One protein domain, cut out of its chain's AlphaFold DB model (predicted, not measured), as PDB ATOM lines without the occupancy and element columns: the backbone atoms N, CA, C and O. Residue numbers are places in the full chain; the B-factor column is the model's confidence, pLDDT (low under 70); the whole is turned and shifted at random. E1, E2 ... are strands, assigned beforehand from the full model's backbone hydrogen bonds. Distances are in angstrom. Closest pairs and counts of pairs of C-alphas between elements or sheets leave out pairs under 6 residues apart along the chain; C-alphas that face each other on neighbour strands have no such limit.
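AT A GLANCE: This is residues 3 to 76 of the 87 residues of an uncharacterized protein of Moorea sp. SIO4A1 (UniProt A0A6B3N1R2). This is a long, thin rod: the strongly twisted sheet E1, E4, E5 forms its middle, the small hairpin E2 and E3 one end, and residues 52 to 69, folding back on themselves, reach the other end. The 74 printed residues hold five named strands, E1 to E5, with 34 residues, under half; the class is all strand, both sheets antiparallel. It is extended, radius of gyration of the C-alphas 18.3 A, spans 63 by 21 by 14 A.

IN THESE COORDINATES: Find E4, residues 43 to 51, 24.7 A, from C-alpha 43 at (209.468, 144.401, 172.507). E1 is residues 12 to 19, 21.6 A; E5, residues 70 to 75, 15.8 A, ends at (206.732, 140.105, 174.092). E2 is residues 25 to 31, E3 34 to 37.

HOW THE PARTS SIT: Inner strand E4 is antiparallel to E1 at 155 degrees; look at N 16 and O 46, 2.8 A. E4 and E5, a hairpin, pair at N 45 and O 73, 2.8 A. In hairpin E2 and E3, N 31 and O 34 are 2.8 A apart. E1 and E2 are apart.

THE WHOLE: The C-alphas of Lys 28 and Pro 60, the farthest apart, stand 62.7 A apart. The link E4 to E5 is long; residues 54 to 55 pair with 64 to 65, antiparallel. The printed part has no cut, and no printed residue is under 70 in pLDDT.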
ATOM      1  N   THR A   3     206.718 123.702 167.963       97.38
ATOM      2  CA  THR A   3     206.008 122.963 166.918       97.38
ATOM      3  C   THR A   3     205.254 123.973 166.065       97.38
ATOM      4  O   THR A   3     205.117 125.144 166.428       97.38
ATOM      5  N   THR A   4     204.752 123.527 164.923       94.88
ATOM      6  CA  THR A   4     203.797 124.287 164.111       94.88
ATOM      7  C   THR A   4     202.625 123.368 163.750       94.88
ATOM      8  O   THR A   4     202.715 122.160 163.991       94.88
ATOM      9  N   PRO A   5     201.544 123.877 163.128       94.69
ATOM     10  CA  PRO A   5     200.450 123.020 162.671       94.69
ATOM     11  C   PRO A   5     200.886 121.886 161.728       94.69
ATOM     12  O   PRO A   5     200.248 120.838 161.701       94.69
ATOM     13  N   VAL A   6     201.975 122.072 160.969       94.94
ATOM     14  CA  VAL A   6     202.473 121.086 159.987       94.94
ATOM     15  C   VAL A   6     203.672 120.287 160.518       94.94
ATOM     16  O   VAL A   6     203.852 119.125 160.155       94.94
ATOM     17  N   TYR A   7     204.486 120.881 161.394       97.00
ATOM     18  CA  TYR A   7     205.690 120.277 161.973       97.00
ATOM     19  C   TYR A   7     205.429 119.896 163.438       97.00
ATOM     20  O   TYR A   7     205.723 120.667 164.356       97.00
ATOM     21  N   SER A   8     204.829 118.722 163.657       96.31
ATOM     22  CA  SER A   8     204.400 118.265 164.987       96.31
ATOM     23  C   SER A   8     205.473 117.524 165.788       96.31
ATOM     24  O   SER A   8     205.335 117.405 167.004       96.31
ATOM     25  N   ILE A   9     206.560 117.063 165.155       97.25
ATOM     26  CA  ILE A   9     207.732 116.545 165.873       97.25
ATOM     27  C   ILE A   9     208.522 117.760 166.391       97.25
ATOM     28  O   ILE A   9     208.993 118.546 165.564       97.25
ATOM     29  N   PRO A  10     208.681 117.942 167.717       98.00
ATOM     30  CA  PRO A  10     209.220 119.181 168.269       98.00
ATOM     31  C   PRO A  10     210.669 119.466 167.875       98.00
ATOM     32  O   PRO A  10     211.531 118.588 167.919       98.00
ATOM     33  N   GLY A  11     210.933 120.736 167.574       98.12
ATOM     34  CA  GLY A  11     212.271 121.300 167.445       98.12
ATOM     35  C   GLY A  11     212.695 122.094 168.682       98.12
ATOM     36  O   GLY A  11     211.926 122.308 169.631       98.12
ATOM     37  N   THR A  12     213.929 122.587 168.669       98.56
ATOM     38  CA  THR A  12     214.498 123.450 169.711       98.56
ATOM     39  C   THR A  12     215.194 124.665 169.112       98.56
ATOM     40  O   THR A  12     215.569 124.701 167.940       98.56
ATOM     41  N   GLY A  13     215.335 125.697 169.935       98.00
ATOM     42  CA  GLY A  13     215.913 126.971 169.552       98.00
ATOM     43  C   GLY A  13     215.935 127.927 170.735       98.00
ATOM     44  O   GLY A  13     215.482 127.582 171.832       98.00
ATOM     45  N   THR A  14     216.445 129.129 170.502       98.38
ATOM     46  CA  THR A  14     216.592 130.170 171.525       98.38
ATOM     47  C   THR A  14     215.648 131.331 171.244       98.38
ATOM     48  O   THR A  14     215.699 131.925 170.170       98.38
ATOM     49  N   LEU A  15     214.820 131.694 172.227       98.12
ATOM     50  CA  LEU A  15     214.024 132.922 172.192       98.12
ATOM     51  C   LEU A  15     214.874 134.098 172.693       98.12
ATOM     52  O   LEU A  15     215.457 134.028 173.773       98.12
ATOM     53  N   LYS A  16     214.938 135.178 171.915       98.25
ATOM     54  CA  LYS A  16     215.717 136.388 172.201       98.25
ATOM     55  C   LYS A  16     214.840 137.630 172.087       98.25
ATOM     56  O   LYS A  16     213.939 137.682 171.250       98.25
ATOM     57  N   ILE A  17     215.159 138.655 172.873       98.31
ATOM     58  CA  ILE A  17     214.688 140.022 172.624       98.31
ATOM     59  C   ILE A  17     215.554 140.580 171.493       98.31
ATOM     60  O   ILE A  17     216.771 140.672 171.639       98.31
ATOM     61  N   ALA A  18     214.939 140.867 170.349       98.00
ATOM     62  CA  ALA A  18     215.622 141.409 169.181       98.00
ATOM     63  C   ALA A  18     215.776 142.927 169.288       98.00
ATOM     64  O   ALA A  18     216.855 143.443 169.018       98.00
ATOM     65  N   ASP A  19     214.712 143.615 169.706       98.12
ATOM     66  CA  ASP A  19     214.727 145.057 169.919       98.12
ATOM     67  C   ASP A  19     213.696 145.474 170.969       98.12
ATOM     68  O   ASP A  19     212.640 144.852 171.095       98.12
ATOM     69  N   LEU A  20     214.011 146.519 171.730       98.31
ATOM     70  CA  LEU A  20     213.124 147.072 172.751       98.31
ATOM     71  C   LEU A  20     212.170 148.093 172.130       98.31
ATOM     72  O   LEU A  20     212.552 148.845 171.239       98.31
ATOM     73  N   GLY A  21     210.951 148.177 172.659       97.50
ATOM     74  CA  GLY A  21     210.041 149.269 172.332       97.50
ATOM     75  C   GLY A  21     210.626 150.627 172.730       97.50
ATOM     76  O   GLY A  21     211.401 150.739 173.687       97.50
ATOM     77  N   ALA A  22     210.226 151.684 172.020       96.50
ATOM     78  CA  ALA A  22     210.694 153.047 172.287       96.50
ATOM     79  C   ALA A  22     210.388 153.520 173.725       96.50
ATOM     80  O   ALA A  22     211.104 154.355 174.270       96.50
ATOM     81  N   ASP A  23     209.361 152.951 174.360       96.50
ATOM     82  CA  ASP A  23     208.912 153.248 175.722       96.50
ATOM     83  C   ASP A  23     209.472 152.286 176.793       96.50
ATOM     84  O   ASP A  23     209.039 152.318 177.946       96.50
ATOM     85  N   GLN A  24     210.435 151.428 176.436       97.38
ATOM     86  CA  GLN A  24     211.020 150.422 177.334       97.38
ATOM     87  C   GLN A  24     212.410 150.794 177.867       97.38
ATOM     88  O   GLN A  24     213.019 150.010 178.598       97.38
ATOM     89  N   LYS A  25     212.908 151.997 177.560       97.06
ATOM     90  CA  LYS A  25     214.146 152.557 178.124       97.06
ATOM     91  C   LYS A  25     213.855 153.869 178.846       97.06
ATOM     92  O   LYS A  25     213.329 154.804 178.241       97.06
ATOM     93  N   ALA A  26     214.226 153.947 180.121       96.31
ATOM     94  CA  ALA A  26     214.125 155.181 180.892       96.31
ATOM     95  C   ALA A  26     215.041 156.270 180.321       96.31
ATOM     96  O   ALA A  26     216.131 155.980 179.832       96.31
ATOM     97  N   GLN A  27     214.610 157.526 180.396       94.50
ATOM     98  CA  GLN A  27     215.394 158.663 179.913       94.50
ATOM     99  C   GLN A  27     216.224 159.304 181.031       94.50
ATOM    100  O   GLN A  27     217.287 159.861 180.772       94.50
ATOM    101  N   LYS A  28     215.756 159.234 182.282       94.88
ATOM    102  CA  LYS A  28     216.382 159.885 183.445       94.88
ATOM    103  C   LYS A  28     216.841 158.879 184.494       94.88
ATOM    104  O   LYS A  28     217.888 159.063 185.113       94.88
ATOM    105  N   THR A  29     216.066 157.821 184.721       96.06
ATOM    106  CA  THR A  29     216.382 156.812 185.734       96.06
ATOM    107  C   THR A  29     217.479 155.870 185.242       96.06
ATOM    108  O   THR A  29     217.320 155.162 184.249       96.06
ATOM    109  N   ASN A  30     218.583 155.823 185.984       96.12
ATOM    110  CA  ASN A  30     219.738 154.988 185.677       96.12
ATOM    111  C   ASN A  30     220.082 154.081 186.863       96.12
ATOM    112  O   ASN A  30     219.875 154.447 188.017       96.12
ATOM    113  N   SER A  31     220.651 152.916 186.568       94.19
ATOM    114  CA  SER A  31     221.270 152.023 187.546       94.19
ATOM    115  C   SER A  31     222.673 151.678 187.065       94.19
ATOM    116  O   SER A  31     222.850 151.246 185.926       94.19
ATOM    117  N   ALA A  32     223.682 151.943 187.899       94.75
ATOM    118  CA  ALA A  32     225.096 151.808 187.533       94.75
ATOM    119  C   ALA A  32     225.457 152.513 186.201       94.75
ATOM    120  O   ALA A  32     226.163 151.961 185.358       94.75
ATOM    121  N   GLY A  33     224.918 153.720 185.985       94.75
ATOM    122  CA  GLY A  33     225.168 154.517 184.776       94.75
ATOM    123  C   GLY A  33     224.481 154.010 183.501       94.75
ATOM    124  O   GLY A  33     224.744 154.543 182.428       94.75
ATOM    125  N   LYS A  34     223.606 152.999 183.594       96.25
ATOM    126  CA  LYS A  34     222.828 152.479 182.463       96.25
ATOM    127  C   LYS A  34     221.338 152.790 182.638       96.25
ATOM    128  O   LYS A  34     220.832 152.609 183.751       96.25
ATOM    129  N   PRO A  35     220.619 153.176 181.568       96.25
ATOM    130  CA  PRO A  35     219.175 153.354 181.619       96.25
ATOM    131  C   PRO A  35     218.475 152.098 182.123       96.25
ATOM    132  O   PRO A  35     218.766 150.988 181.667       96.25
ATOM    133  N   VAL A  36     217.543 152.263 183.060       95.69
ATOM    134  CA  VAL A  36     216.731 151.132 183.522       95.69
ATOM    135  C   VAL A  36     215.707 150.742 182.455       95.69
ATOM    136  O   VAL A  36     215.215 151.588 181.701       95.69
ATOM    137  N   LEU A  37     215.367 149.453 182.402       96.19
ATOM    138  CA  LEU A  37     214.287 148.967 181.548       96.19
ATOM    139  C   LEU A  37     212.935 149.292 182.176       96.19
ATOM    140  O   LEU A  37     212.708 149.059 183.365       96.19
ATOM    141  N   LEU A  38     212.035 149.820 181.358       96.25
ATOM    142  CA  LEU A  38     210.654 150.081 181.734       96.25
ATOM    143  C   LEU A  38     209.762 148.953 181.222       96.25
ATOM    144  O   LEU A  38     210.074 148.303 180.226       96.25
ATOM    145  N   LYS A  39     208.614 148.751 181.882       96.19
ATOM    146  CA  LYS A  39     207.588 147.810 181.408       96.19
ATOM    147  C   LYS A  39     207.221 148.095 179.944       96.19
ATOM    148  O   LYS A  39     207.218 147.177 179.123       96.19
ATOM    149  N   GLY A  40     206.955 149.375 179.662       95.44
ATOM    150  CA  GLY A  40     206.527 149.882 178.361       95.44
ATOM    151  C   GLY A  40     205.374 149.081 177.762       95.44
ATOM    152  O   GLY A  40     204.567 148.489 178.488       95.44
ATOM    153  N   SER A  41     205.337 149.072 176.434       97.06
ATOM    154  CA  SER A  41     204.363 148.346 175.630       97.06
ATOM    155  C   SER A  41     204.928 146.967 175.272       97.06
ATOM    156  O   SER A  41     204.949 146.071 176.116       97.06
ATOM    157  N   THR A  42     205.440 146.785 174.054       98.25
ATOM    158  CA  THR A  42     205.964 145.506 173.556       98.25
ATOM    159  C   THR A  42     207.404 145.637 173.065       98.25
ATOM    160  O   THR A  42     207.762 146.658 172.485       98.25
ATOM    161  N   PHE A  43     208.199 144.578 173.217       98.69
ATOM    162  CA  PHE A  43     209.468 144.401 172.507       98.69
ATOM    163  C   PHE A  43     209.304 143.455 171.316       98.69
ATOM    164  O   PHE A  43     208.435 142.576 171.317       98.69
ATOM    165  N   THR A  44     210.194 143.581 170.337       98.56
ATOM    166  CA  THR A  44     210.334 142.622 169.240       98.56
ATOM    167  C   THR A  44     211.127 141.418 169.733       98.56
ATOM    168  O   THR A  44     212.227 141.554 170.271       98.56
ATOM    169  N   ALA A  45     210.582 140.222 169.546       98.56
ATOM    170  CA  ALA A  45     211.224 138.958 169.872       98.56
ATOM    171  C   ALA A  45     211.626 138.211 168.595       98.56
ATOM    172  O   ALA A  45     210.985 138.330 167.551       98.56
ATOM    173  N   LYS A  46     212.671 137.392 168.696       98.31
ATOM    174  CA  LYS A  46     213.039 136.424 167.661       98.31
ATOM    175  C   LYS A  46     213.328 135.068 168.279       98.31
ATOM    176  O   LYS A  46     213.987 134.981 169.311       98.31
ATOM    177  N   PHE A  47     212.849 134.015 167.642       98.56
ATOM    178  CA  PHE A  47     213.199 132.644 167.962       98.56
ATOM    179  C   PHE A  47     214.164 132.130 166.899       98.56
ATOM    180  O   PHE A  47     213.793 132.039 165.734       98.56
ATOM    181  N   GLU A  48     215.398 131.826 167.292       98.38
ATOM    182  CA  GLU A  48     216.428 131.267 166.412       98.38
ATOM    183  C   GLU A  48     216.427 129.742 166.530       98.38
ATOM    184  O   GLU A  48     216.653 129.198 167.617       98.38
ATOM    185  N   VAL A  49     216.159 129.054 165.418       98.38
ATOM    186  CA  VAL A  49     216.068 127.593 165.362       98.38
ATOM    187  C   VAL A  49     217.467 126.981 165.444       98.38
ATOM    188  O   VAL A  49     218.375 127.378 164.721       98.38
ATOM    189  N   GLN A  50     217.638 125.995 166.328       98.44
ATOM    190  CA  GLN A  50     218.883 125.227 166.487       98.44
ATOM    191  C   GLN A  50     218.711 123.780 166.018       98.44
ATOM    192  O   GLN A  50     219.585 123.235 165.352       98.44
ATOM    193  N   ASN A  51     217.570 123.167 166.338       98.12
ATOM    194  CA  ASN A  51     217.149 121.878 165.802       98.12
ATOM    195  C   ASN A  51     215.732 122.037 165.231       98.12
ATOM    196  O   ASN A  51     214.806 122.282 166.012       98.12
ATOM    197  N   PRO A  52     215.535 121.925 163.908       98.25
ATOM    198  CA  PRO A  52     214.233 122.161 163.306       98.25
ATOM    199  C   PRO A  52     213.155 121.189 163.786       98.25
ATOM    200  O   PRO A  52     213.406 119.993 163.964       98.25
ATOM    201  N   ALA A  53     211.933 121.701 163.934       98.44
ATOM    202  CA  ALA A  53     210.744 120.866 164.046       98.44
ATOM    203  C   ALA A  53     210.576 120.039 162.762       98.44
ATOM    204  O   ALA A  53     211.029 120.445 161.693       98.44
ATOM    205  N   LYS A  54     209.956 118.860 162.847       98.19
ATOM    206  CA  LYS A  54     209.815 117.953 161.695       98.19
ATOM    207  C   LYS A  54     208.358 117.582 161.453       98.19
ATOM    208  O   LYS A  54     207.564 117.429 162.382       98.19
ATOM    209  N   LYS A  55     208.007 117.424 160.181       96.19
ATOM    210  CA  LYS A  55     206.733 116.856 159.758       96.19
ATOM    211  C   LYS A  55     206.828 115.338 159.929       96.19
ATOM    212  O   LYS A  55     207.840 114.765 159.507       96.19
ATOM    213  N   PRO A  56     205.816 114.681 160.523       93.12
ATOM    214  CA  PRO A  56     205.764 113.229 160.567       93.12
ATOM    215  C   PRO A  56     205.897 112.617 159.169       93.12
ATOM    216  O   PRO A  56     205.423 113.206 158.190       93.12
ATOM    217  N   PRO A  57     206.534 111.445 159.058       91.06
ATOM    218  CA  PRO A  57     206.701 110.776 157.780       91.06
ATOM    219  C   PRO A  57     205.337 110.380 157.198       91.06
ATOM    220  O   PRO A  57     204.484 109.831 157.895       91.06
ATOM    221  N   THR A  58     205.124 110.651 155.909       86.31
ATOM    222  CA  THR A  58     203.988 110.108 155.152       86.31
ATOM    223  C   THR A  58     204.475 108.884 154.379       86.31
ATOM    224  O   THR A  58     205.074 109.026 153.309       86.31
ATOM    225  N   GLY A  59     204.266 107.692 154.939       84.94
ATOM    226  CA  GLY A  59     204.753 106.433 154.367       84.94
ATOM    227  C   GLY A  59     206.241 106.174 154.665       84.94
ATOM    228  O   GLY A  59     206.697 106.522 155.753       84.94
ATOM    229  N   PRO A  60     207.011 105.569 153.740       90.12
ATOM    230  CA  PRO A  60     208.397 105.151 153.988       90.12
ATOM    231  C   PRO A  60     209.417 106.304 153.965       90.12
ATOM    232  O   PRO A  60     210.607 106.081 154.173       90.12
ATOM    233  N   ASN A  61     208.978 107.532 153.683       91.25
ATOM    234  CA  ASN A  61     209.860 108.692 153.593       91.25
ATOM    235  C   ASN A  61     210.331 109.147 154.986       91.25
ATOM    236  O   ASN A  61     209.561 109.051 155.939       91.25
ATOM    237  N   PRO A  62     211.553 109.692 155.130       93.31
ATOM    238  CA  PRO A  62     212.020 110.229 156.404       93.31
ATOM    239  C   PRO A  62     211.228 111.484 156.832       93.31
ATOM    240  O   PRO A  62     210.621 112.154 155.991       93.31
ATOM    241  N   PRO A  63     211.256 111.856 158.129       95.06
ATOM    242  CA  PRO A  63     210.670 113.107 158.606       95.06
ATOM    243  C   PRO A  63     211.283 114.331 157.917       95.06
ATOM    244  O   PRO A  63     212.505 114.438 157.805       95.06
ATOM    245  N   ILE A  64     210.439 115.280 157.513       96.75
ATOM    246  CA  ILE A  64     210.864 116.472 156.763       96.75
ATOM    247  C   ILE A  64     211.091 117.636 157.741       96.75
ATOM    248  O   ILE A  64     210.134 118.015 158.423       96.75
ATOM    249  N   PRO A  65     212.305 118.214 157.836       97.38
ATOM    250  CA  PRO A  65     212.574 119.374 158.685       97.38
ATOM    251  C   PRO A  65     211.869 120.649 158.213       97.38
ATOM    252  O   PRO A  65     211.687 120.877 157.018       97.38
ATOM    253  N   ASP A  66     211.509 121.496 159.166       97.88
ATOM    254  CA  ASP A  66     211.133 122.885 158.939       97.88
ATOM    255  C   ASP A  66     212.350 123.677 158.447       97.88
ATOM    256  O   ASP A  66     213.381 123.736 159.115       97.88
ATOM    257  N   ALA A  67     212.244 124.267 157.259       97.62
ATOM    258  CA  ALA A  67     213.336 125.021 156.649       97.62
ATOM    259  C   ALA A  67     213.467 126.447 157.208       97.62
ATOM    260  O   ALA A  67     214.409 127.152 156.853       97.62
ATOM    261  N   THR A  68     212.535 126.887 158.057       97.94
ATOM    262  CA  THR A  68     212.505 128.247 158.600       97.94
ATOM    263  C   THR A  68     213.570 128.405 159.689       97.94
ATOM    264  O   THR A  68     213.435 127.812 160.759       97.94
ATOM    265  N   PRO A  69     214.627 129.216 159.484       97.31
ATOM    266  CA  PRO A  69     215.728 129.312 160.445       97.31
ATOM    267  C   PRO A  69     215.390 130.196 161.654       97.31
ATOM    268  O   PRO A  69     216.042 130.113 162.695       97.31
ATOM    269  N   GLN A  70     214.390 131.069 161.523       97.75
ATOM    270  CA  GLN A  70     213.983 131.981 162.582       97.75
ATOM    271  C   GLN A  70     212.515 132.383 162.466       97.75
ATOM    272  O   GLN A  70     211.991 132.546 161.366       97.75
ATOM    273  N   TYR A  71     211.888 132.635 163.611       98.00
ATOM    274  CA  TYR A  71     210.527 133.152 163.704       98.00
ATOM    275  C   TYR A  71     210.522 134.484 164.451       98.00
ATOM    276  O   TYR A  71     211.159 134.619 165.496       98.00
ATOM    277  N   SER A  72     209.800 135.475 163.932       97.62
ATOM    278  CA  SER A  72     209.563 136.742 164.627       97.62
ATOM    279  C   SER A  72     208.375 136.633 165.579       97.62
ATOM    280  O   SER A  72     207.410 135.922 165.305       97.62
ATOM    281  N   GLY A  73     208.410 137.395 166.665       97.62
ATOM    282  CA  GLY A  73     207.284 137.563 167.574       97.62
ATOM    283  C   GLY A  73     207.391 138.864 168.356       97.62
ATOM    284  O   GLY A  73     208.262 139.694 168.101       97.62
ATOM    285  N   THR A  74     206.525 139.027 169.344       98.44
ATOM    286  CA  THR A  74     206.558 140.152 170.283       98.44
ATOM    287  C   THR A  74     206.437 139.638 171.708       98.44
ATOM    288  O   THR A  74     205.877 138.567 171.939       98.44
ATOM    289  N   GLY A  75     206.924 140.406 172.676       98.12
ATOM    290  CA  GLY A  75     206.732 140.105 174.092       98.12
ATOM    291  C   GLY A  75     206.573 141.364 174.932       98.12
ATOM    292  O   GLY A  75     206.741 142.482 174.449       98.12
ATOM    293  N   THR A  76     206.232 141.180 176.202       98.06
ATOM    294  CA  THR A  76     206.035 142.265 177.171       98.06
ATOM    295  C   THR A  76     206.770 141.946 178.460       98.06
ATOM    296  O   THR A  76     206.822 140.784 178.866       98.06
TER     297      THR A  76